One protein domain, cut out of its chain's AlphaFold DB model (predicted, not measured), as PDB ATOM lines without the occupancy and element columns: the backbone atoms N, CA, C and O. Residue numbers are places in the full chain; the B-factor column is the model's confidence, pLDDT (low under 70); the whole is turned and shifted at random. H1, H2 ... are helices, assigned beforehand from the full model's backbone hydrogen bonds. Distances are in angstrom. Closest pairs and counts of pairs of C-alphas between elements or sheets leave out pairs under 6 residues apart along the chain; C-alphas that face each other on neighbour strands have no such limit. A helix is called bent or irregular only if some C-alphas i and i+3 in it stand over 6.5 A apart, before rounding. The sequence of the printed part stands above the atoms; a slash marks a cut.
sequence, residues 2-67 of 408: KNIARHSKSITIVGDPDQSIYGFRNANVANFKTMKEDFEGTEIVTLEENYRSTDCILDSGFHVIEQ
ATOM      1  N   LYS A   2       4.134 -53.967 -22.235       81.00
ATOM      2  CA  LYS A   2       5.510 -53.616 -22.660       81.00
ATOM      3  C   LYS A   2       6.005 -54.354 -23.909       81.00
ATOM      4  O   LYS A   2       6.420 -53.728 -24.874       81.00
ATOM      5  N   ASN A   3       5.884 -55.682 -23.936       84.62
ATOM      6  CA  ASN A   3       6.323 -56.485 -25.084       84.62
ATOM      7  C   ASN A   3       5.529 -56.214 -26.373       84.62
ATOM      8  O   ASN A   3       6.089 -56.340 -27.454       84.62
ATOM      9  N   ILE A   4       4.259 -55.820 -26.258       82.75
ATOM     10  CA  ILE A   4       3.389 -55.502 -27.400       82.75
ATOM     11  C   ILE A   4       3.770 -54.128 -27.970       82.75
ATOM     12  O   ILE A   4       3.934 -53.978 -29.176       82.75
ATOM     13  N   ALA A   5       3.991 -53.144 -27.097       83.56
ATOM     14  CA  ALA A   5       4.319 -51.772 -27.483       83.56
ATOM     15  C   ALA A   5       5.771 -51.579 -27.963       83.56
ATOM     16  O   ALA A   5       6.091 -50.540 -28.530       83.56
ATOM     17  N   ARG A   6       6.665 -52.566 -27.785       77.88
ATOM     18  CA  ARG A   6       8.077 -52.478 -28.213       77.88
ATOM     19  C   ARG A   6       8.257 -52.232 -29.714       77.88
ATOM     20  O   ARG A   6       9.223 -51.578 -30.093       77.88
ATOM     21  N   HIS A   7       7.372 -52.773 -30.553       78.31
ATOM     22  CA  HIS A   7       7.496 -52.654 -32.009       78.31
ATOM     23  C   HIS A   7       6.947 -51.322 -32.538       78.31
ATOM     24  O   HIS A   7       7.603 -50.671 -33.343       78.31
ATOM     25  N   SER A   8       5.771 -50.902 -32.062       81.38
ATOM     26  CA  SER A   8       5.117 -49.656 -32.481       81.38
ATOM     27  C   SER A   8       5.631 -48.417 -31.746       81.38
ATOM     28  O   SER A   8       5.425 -47.307 -32.227       81.38
ATOM     29  N   LYS A   9       6.269 -48.590 -30.577       74.19
ATOM     30  CA  LYS A   9       6.686 -47.527 -29.639       74.19
ATOM     31  C   LYS A   9       5.565 -46.560 -29.236       74.19
ATOM     32  O   LYS A   9       5.834 -45.495 -28.696       74.19
ATOM     33  N   SER A  10       4.314 -46.939 -29.468       79.69
ATOM     34  CA  SER A  10       3.141 -46.123 -29.190       79.69
ATOM     35  C   SER A  10       2.199 -46.903 -28.286       79.69
ATOM     36  O   SER A  10       1.708 -47.975 -28.658       79.69
ATOM     37  N   ILE A  11       1.948 -46.371 -27.097       86.69
ATOM     38  CA  ILE A  11       0.994 -46.918 -26.140       86.69
ATOM     39  C   ILE A  11       0.334 -45.760 -25.399       86.69
ATOM     40  O   ILE A  11       1.010 -44.850 -24.932       86.69
ATOM     41  N   THR A  12      -0.987 -45.815 -25.283       88.50
ATOM     42  CA  THR A  12      -1.764 -44.891 -24.457       88.50
ATOM     43  C   THR A  12      -2.374 -45.696 -23.322       88.50
ATOM     44  O   THR A  12      -2.990 -46.737 -23.557       88.50
ATOM     45  N   ILE A  13      -2.163 -45.240 -22.092       87.25
ATOM     46  CA  ILE A  13      -2.716 -45.844 -20.880       87.25
ATOM     47  C   ILE A  13      -3.535 -44.765 -20.188       87.25
ATOM     48  O   ILE A  13      -3.103 -43.620 -20.095       87.25
ATOM     49  N   VAL A  14      -4.711 -45.145 -19.709       89.81
ATOM     50  CA  VAL A  14      -5.580 -44.287 -18.911       89.81
ATOM     51  C   VAL A  14      -5.804 -44.984 -17.584       89.81
ATOM     52  O   VAL A  14      -6.008 -46.199 -17.541       89.81
ATOM     53  N   GLY A  15      -5.764 -44.224 -16.501       87.50
ATOM     54  CA  GLY A  15      -6.110 -44.738 -15.194       87.50
ATOM     55  C   GLY A  15      -5.997 -43.671 -14.123       87.50
ATOM     56  O   GLY A  15      -5.506 -42.571 -14.363       87.50
ATOM     57  N   ASP A  16      -6.484 -44.034 -12.949       87.88
ATOM     58  CA  ASP A  16      -6.545 -43.169 -11.788       87.88
ATOM     59  C   ASP A  16      -5.904 -43.904 -10.596       87.88
ATOM     60  O   ASP A  16      -6.446 -44.937 -10.185       87.88
ATOM     61  N   PRO A  17      -4.764 -43.410 -10.068       84.69
ATOM     62  CA  PRO A  17      -4.135 -43.929  -8.853       84.69
ATOM     63  C   PRO A  17      -5.092 -44.011  -7.656       84.69
ATOM     64  O   PRO A  17      -5.159 -45.059  -7.017       84.69
ATOM     65  N   ASP A  18      -5.907 -42.974  -7.438       86.25
ATOM     66  CA  ASP A  18      -6.830 -42.844  -6.298       86.25
ATOM     67  C   ASP A  18      -7.976 -43.872  -6.367       86.25
ATOM     68  O   ASP A  18      -8.670 -44.131  -5.390       86.25
ATOM     69  N   GLN A  19      -8.188 -44.495  -7.532       85.81
ATOM     70  CA  GLN A  19      -9.206 -45.530  -7.735       85.81
ATOM     71  C   GLN A  19      -8.611 -46.946  -7.818       85.81
ATOM     72  O   GLN A  19      -9.278 -47.875  -8.304       85.81
ATOM     73  N   SER A  20      -7.358 -47.146  -7.404       84.44
ATOM     74  CA  SER A  20      -6.696 -48.453  -7.422       84.44
ATOM     75  C   SER A  20      -7.162 -49.354  -6.269       84.44
ATOM     76  O   SER A  20      -6.480 -49.539  -5.273       84.44
ATOM     77  N   ILE A  21      -8.328 -49.980  -6.439       77.25
ATOM     78  CA  ILE A  21      -8.991 -50.809  -5.411       77.25
ATOM     79  C   ILE A  21      -8.745 -52.323  -5.550       77.25
ATOM     80  O   ILE A  21      -9.438 -53.125  -4.933       77.25
ATOM     81  N   TYR A  22      -7.796 -52.748  -6.390       75.50
ATOM     82  CA  TYR A  22      -7.481 -54.169  -6.621       75.50
ATOM     83  C   TYR A  22      -6.083 -54.565  -6.110       75.50
ATOM     84  O   TYR A  22      -5.469 -55.471  -6.675       75.50
ATOM     85  N   GLY A  23      -5.580 -53.904  -5.056       69.44
ATOM     86  CA  GLY A  23      -4.283 -54.209  -4.419       69.44
ATOM     87  C   GLY A  23      -4.134 -55.690  -4.060       69.44
ATOM     88  O   GLY A  23      -3.224 -56.345  -4.555       69.44
ATOM     89  N   PHE A  24      -5.162 -56.273  -3.438       65.06
ATOM     90  CA  PHE A  24      -5.273 -57.712  -3.138       65.06
ATOM     91  C   PHE A  24      -5.185 -58.660  -4.357       65.06
ATOM     92  O   PHE A  24      -5.086 -59.875  -4.206       65.06
ATOM     93  N   ARG A  25      -5.273 -58.138  -5.589       64.88
ATOM     94  CA  ARG A  25      -5.051 -58.885  -6.845       64.88
ATOM     95  C   ARG A  25      -3.726 -58.504  -7.509       64.88
ATOM     96  O   ARG A  25      -3.573 -58.715  -8.712       64.88
ATOM     97  N   ASN A  26      -2.792 -57.948  -6.741       69.00
ATOM     98  CA  ASN A  26      -1.496 -57.430  -7.167       69.00
ATOM     99  C   ASN A  26      -1.581 -56.257  -8.159       69.00
ATOM    100  O   ASN A  26      -0.730 -56.114  -9.043       69.00
ATOM    101  N   ALA A  27      -2.608 -55.405  -8.048       73.50
ATOM    102  CA  ALA A  27      -2.620 -54.139  -8.776       73.50
ATOM    103  C   ALA A  27      -1.632 -53.164  -8.121       73.50
ATOM    104  O   ALA A  27      -1.796 -52.801  -6.963       73.50
ATOM    105  N   ASN A  28      -0.615 -52.735  -8.871       78.31
ATOM    106  CA  ASN A  28       0.444 -51.872  -8.353       78.31
ATOM    107  C   ASN A  28       0.375 -50.466  -8.976       78.31
ATOM    108  O   ASN A  28       0.519 -50.315 -10.194       78.31
ATOM    109  N   VAL A  29       0.190 -49.437  -8.142       78.88
ATOM    110  CA  VAL A  29       0.157 -48.019  -8.550       78.88
ATOM    111  C   VAL A  29       1.521 -47.549  -9.078       78.88
ATOM    112  O   VAL A  29       1.585 -46.706  -9.974       78.88
ATOM    113  N   ALA A  30       2.623 -48.173  -8.643       82.44
ATOM    114  CA  ALA A  30       3.971 -47.880  -9.136       82.44
ATOM    115  C   ALA A  30       4.122 -48.103 -10.652       82.44
ATOM    116  O   ALA A  30       5.005 -47.508 -11.269       82.44
ATOM    117  N   ASN A  31       3.224 -48.871 -11.282       84.06
ATOM    118  CA  ASN A  31       3.212 -49.063 -12.733       84.06
ATOM    119  C   ASN A  31       3.105 -47.740 -13.515       84.06
ATOM    120  O   ASN A  31       3.671 -47.640 -14.605       84.06
ATOM    121  N   PHE A  32       2.436 -46.712 -12.975       82.31
ATOM    122  CA  PHE A  32       2.394 -45.385 -13.605       82.31
ATOM    123  C   PHE A  32       3.773 -44.718 -13.636       82.31
ATOM    124  O   PHE A  32       4.126 -44.063 -14.616       82.31
ATOM    125  N   LYS A  33       4.578 -44.911 -12.585       81.12
ATOM    126  CA  LYS A  33       5.956 -44.414 -12.527       81.12
ATOM    127  C   LYS A  33       6.856 -45.206 -13.474       81.12
ATOM    128  O   LYS A  33       7.551 -44.603 -14.287       81.12
ATOM    129  N   THR A  34       6.760 -46.537 -13.449       84.38
ATOM    130  CA  THR A  34       7.520 -47.425 -14.343       84.38
ATOM    131  C   THR A  34       7.230 -47.155 -15.819       84.38
ATOM    132  O   THR A  34       8.125 -47.284 -16.645       84.38
ATOM    133  N   MET A  35       6.017 -46.720 -16.181       83.31
ATOM    134  CA  MET A  35       5.705 -46.324 -17.560       83.31
ATOM    135  C   MET A  35       6.611 -45.189 -18.056       83.31
ATOM    136  O   MET A  35       7.114 -45.273 -19.176       83.31
ATOM    137  N   LYS A  36       6.847 -44.159 -17.230       81.75
ATOM    138  CA  LYS A  36       7.716 -43.028 -17.596       81.75
ATOM    139  C   LYS A  36       9.162 -43.474 -17.810       81.75
ATOM    140  O   LYS A  36       9.839 -42.941 -18.680       81.75
ATOM    141  N   GLU A  37       9.614 -44.438 -17.011       84.75
ATOM    142  CA  GLU A  37      10.962 -45.010 -17.089       84.75
ATOM    143  C   GLU A  37      11.114 -45.936 -18.309       84.75
ATOM    144  O   GLU A  37      12.148 -45.932 -18.971       84.75
ATOM    145  N   ASP A  38      10.077 -46.708 -18.638       84.88
ATOM    146  CA  ASP A  38      10.100 -47.701 -19.716       84.88
ATOM    147  C   ASP A  38       9.889 -47.113 -21.120       84.88
ATOM    148  O   ASP A  38      10.305 -47.727 -22.109       84.88
ATOM    149  N   PHE A  39       9.216 -45.964 -21.220       84.62
ATOM    150  CA  PHE A  39       8.883 -45.296 -22.477       84.62
ATOM    151  C   PHE A  39       9.328 -43.829 -22.433       84.62
ATOM    152  O   PHE A  39       8.561 -42.928 -22.082       84.62
ATOM    153  N   GLU A  40      10.584 -43.589 -22.818       81.06
ATOM    154  CA  GLU A  40      11.139 -42.240 -22.962       81.06
ATOM    155  C   GLU A  40      10.286 -41.397 -23.929       81.06
ATOM    156  O   GLU A  40       9.952 -41.843 -25.029       81.06
ATOM    157  N   GLY A  41       9.926 -40.175 -23.519       83.06
ATOM    158  CA  GLY A  41       9.048 -39.284 -24.291       83.06
ATOM    159  C   GLY A  41       7.547 -39.452 -24.023       83.06
ATOM    160  O   GLY A  41       6.740 -38.945 -24.794       83.06
ATOM    161  N   THR A  42       7.158 -40.152 -22.951       86.81
ATOM    162  CA  THR A  42       5.750 -40.249 -22.529       86.81
ATOM    163  C   THR A  42       5.171 -38.868 -22.199       86.81
ATOM    164  O   THR A  42       5.612 -38.215 -21.252       86.81
ATOM    165  N   GLU A  43       4.147 -38.449 -22.943       89.12
ATOM    166  CA  GLU A  43       3.332 -37.276 -22.618       89.12
ATOM    167  C   GLU A  43       2.288 -37.626 -21.552       89.12
ATOM    168  O   GLU A  43       1.635 -38.670 -21.617       89.12
ATOM    169  N   ILE A  44       2.127 -36.746 -20.563       86.38
ATOM    170  CA  ILE A  44       1.158 -36.911 -19.477       86.38
ATOM    171  C   ILE A  44       0.095 -35.843 -19.644       86.38
ATOM    172  O   ILE A  44       0.400 -34.652 -19.629       86.38
ATOM    173  N   VAL A  45      -1.150 -36.285 -19.763       89.12
ATOM    174  CA  VAL A  45      -2.318 -35.411 -19.797       89.12
ATOM    175  C   VAL A  45      -3.125 -35.675 -18.534       89.12
ATOM    176  O   VAL A  45      -3.548 -36.808 -18.299       89.12
ATOM    177  N   THR A  46      -3.317 -34.645 -17.714       87.94
ATOM    178  CA  THR A  46      -4.192 -34.693 -16.539       87.94
ATOM    179  C   THR A  46      -5.585 -34.205 -16.921       87.94
ATOM    180  O   THR A  46      -5.741 -33.197 -17.608       87.94
ATOM    181  N   LEU A  47      -6.608 -34.953 -16.512       91.06
ATOM    182  CA  LEU A  47      -8.008 -34.579 -16.699       91.06
ATOM    183  C   LEU A  47      -8.563 -34.159 -15.341       91.06
ATOM    184  O   LEU A  47      -8.746 -35.003 -14.467       91.06
ATOM    185  N   GLU A  48      -8.773 -32.856 -15.171       90.69
ATOM    186  CA  GLU A  48      -9.154 -32.260 -13.884       90.69
ATOM    187  C   GLU A  48     -10.654 -31.947 -13.794       90.69
ATOM    188  O   GLU A  48     -11.213 -31.853 -12.705       90.69
ATOM    189  N   GLU A  49     -11.340 -31.820 -14.930       94.12
ATOM    190  CA  GLU A  49     -12.772 -31.524 -14.943       94.12
ATOM    191  C   GLU A  49     -13.604 -32.803 -14.750       94.12
ATOM    192  O   GLU A  49     -13.570 -33.734 -15.561       94.12
ATOM    193  N   ASN A  50     -14.382 -32.840 -13.669       94.19
ATOM    194  CA  ASN A  50     -15.357 -33.878 -13.379       94.19
ATOM    195  C   ASN A  50     -16.733 -33.486 -13.934       94.19
ATOM    196  O   ASN A  50     -17.383 -32.557 -13.450       94.19
ATOM    197  N   TYR A  51     -17.208 -34.255 -14.912       94.31
ATOM    198  CA  TYR A  51     -18.518 -34.056 -15.543       94.31
ATOM    199  C   TYR A  51     -19.650 -34.868 -14.891       94.31
ATOM    200  O   TYR A  51     -20.804 -34.732 -15.290       94.31
ATOM    201  N   ARG A  52     -19.344 -35.729 -13.913       94.00
ATOM    202  CA  ARG A  52     -20.284 -36.713 -13.347       94.00
ATOM    203  C   ARG A  52     -21.008 -36.195 -12.110       94.00
ATOM    204  O   ARG A  52     -22.225 -36.301 -12.015       94.00
ATOM    205  N   SER A  53     -20.247 -35.704 -11.144       95.19
ATOM    206  CA  SER A  53     -20.707 -35.447  -9.781       95.19
ATOM    207  C   SER A  53     -20.925 -33.959  -9.542       95.19
ATOM    208  O   SER A  53     -20.341 -33.119 -10.221       95.19
ATOM    209  N   THR A  54     -21.771 -33.628  -8.568       95.38
ATOM    210  CA  THR A  54     -21.954 -32.253  -8.091       95.38
ATOM    211  C   THR A  54     -20.831 -31.845  -7.139       95.38
ATOM    212  O   THR A  54     -20.152 -32.707  -6.576       95.38
ATOM    213  N   ASP A  55     -20.689 -30.538  -6.914       94.12
ATOM    214  CA  ASP A  55     -19.658 -29.943  -6.047       94.12
ATOM    215  C   ASP A  55     -19.621 -30.604  -4.659       94.12
ATOM    216  O   ASP A  55     -18.593 -31.121  -4.243       94.12
ATOM    217  N   CYS A  56     -20.778 -30.747  -3.993       94.62
ATOM    218  CA  CYS A  56     -20.837 -31.338  -2.651       94.62
ATOM    219  C   CYS A  56     -20.340 -32.794  -2.585       94.62
ATOM    220  O   CYS A  56     -19.790 -33.208  -1.562       94.62
ATOM    221  N   ILE A  57     -20.544 -33.587  -3.645       94.94
ATOM    222  CA  ILE A  57     -20.053 -34.973  -3.707       94.94
ATOM    223  C   ILE A  57     -18.543 -34.971  -3.942       94.94
ATOM    224  O   ILE A  57     -17.827 -35.753  -3.319       94.94
ATOM    225  N   LEU A  58     -18.069 -34.096  -4.833       93.38
ATOM    226  CA  LEU A  58     -16.656 -33.982  -5.168       93.38
ATOM    227  C   LEU A  58     -15.837 -33.519  -3.955       93.38
ATOM    228  O   LEU A  58     -14.872 -34.191  -3.598       93.38
ATOM    229  N   ASP A  59     -16.287 -32.466  -3.271       92.44
ATOM    230  CA  ASP A  59     -15.682 -31.940  -2.041       92.44
ATOM    231  C   ASP A  59     -15.589 -33.007  -0.946       92.44
ATOM    232  O   ASP A  59     -14.552 -33.173  -0.304       92.44
ATOM    233  N   SER A  60     -16.662 -33.777  -0.750       92.12
ATOM    234  CA  SER A  60     -16.679 -34.847   0.253       92.12
ATOM    235  C   SER A  60     -15.715 -35.980  -0.105       92.12
ATOM    236  O   SER A  60     -15.041 -36.515   0.771       92.12
ATOM    237  N   GLY A  61     -15.619 -36.334  -1.391       91.25
ATOM    238  CA  GLY A  61     -14.647 -37.310  -1.881       91.25
ATOM    239  C   GLY A  61     -13.205 -36.847  -1.670       91.25
ATOM    240  O   GLY A  61     -12.373 -37.641  -1.227       91.25
ATOM    241  N   PHE A  62     -12.924 -35.563  -1.914       89.62
ATOM    242  CA  PHE A  62     -11.618 -34.967  -1.631       89.62
ATOM    243  C   PHE A  62     -11.265 -35.023  -0.156       89.62
ATOM    244  O   PHE A  62     -10.188 -35.494   0.193       89.62
ATOM    245  N   HIS A  63     -12.204 -34.652   0.710       90.00
ATOM    246  CA  HIS A  63     -11.969 -34.662   2.148       90.00
ATOM    247  C   HIS A  63     -11.583 -36.048   2.694       90.00
ATOM    248  O   HIS A  63     -10.855 -36.147   3.682       90.00
ATOM    249  N   VAL A  64     -12.059 -37.124   2.056       89.94
ATOM    250  CA  VAL A  64     -11.680 -38.501   2.402       89.94
ATOM    251  C   VAL A  64     -10.321 -38.873   1.807       89.94
ATOM    252  O   VAL A  64      -9.474 -39.400   2.522       89.94
ATOM    253  N   ILE A  65     -10.093 -38.617   0.515       88.44
ATOM    254  CA  ILE A  65      -8.879 -39.082  -0.178       88.44
ATOM    255  C   ILE A  65      -7.623 -38.281   0.197       88.44
ATOM    256  O   ILE A  65      -6.516 -38.795   0.091       88.44
ATOM    257  N   GLU A  66      -7.778 -37.039   0.657       89.69
ATOM    258  CA  GLU A  66      -6.674 -36.193   1.133       89.69
ATOM    259  C   GLU A  66      -6.035 -36.700   2.434       89.69
ATOM    260  O   GLU A  66      -4.999 -36.185   2.840       89.69
ATOM    261  N   GLN A  67      -6.622 -37.711   3.080       88.19
ATOM    262  CA  GLN A  67      -6.037 -38.363   4.256       88.19
ATOM    263  C   GLN A  67      -4.920 -39.364   3.905       88.19
ATOM    264  O   GLN A  67      -4.245 -39.845   4.810       88.19
TER     265      GLN A  67
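AT A GLANCE: This is residues 2 to 67 of the 408 residues of the protein "DNA helicase" of Absidia repens (UniProt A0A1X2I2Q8). Little regular structure is here: a loose, elongated run of loops with three short helices, H1 and H2 towards one end and H3 at the other, and no helix touching another. Residues 21 to 27 stick out as a loop. The 66 printed residues hold H1, H2, H3 in that order and no named strand; the class is all helix, with 26 residues in named elements. The radius of gyration of the C-alphas is 15.4 A, the spans 46 by 28 by 17 A.

HOW THE PARTS SIT: Start at H1, residues 2 to 8, irregular but only just: C-alphas 4 and 7 are 6.8 A apart. H2, residues 31 to 38, is only just apart from H1, closest 8.0 A. H3, residues 55 to 65, is apart from both. Every O i to N i+4 pair is within hydrogen-bond range in H3, 3 of 4 in H2, and 1 of 3 in H1, beside 1 of 4 O i to N i+3 pairs.

IN THESE COORDINATES: Find C-alpha 2 at (5.510, -53.616, -22.660); H1 runs 10.6 A from there. H2 measures 9.9 A. H3 runs 15.3 A to C-alpha 65 at (-8.879, -39.082, -0.178).

THE WHOLE: The farthest C-alphas, His 7 and Cys 56, are 46.0 A apart. Both links are long, and the printed part has no cut. Residues 23 to 26 have pLDDT under 70.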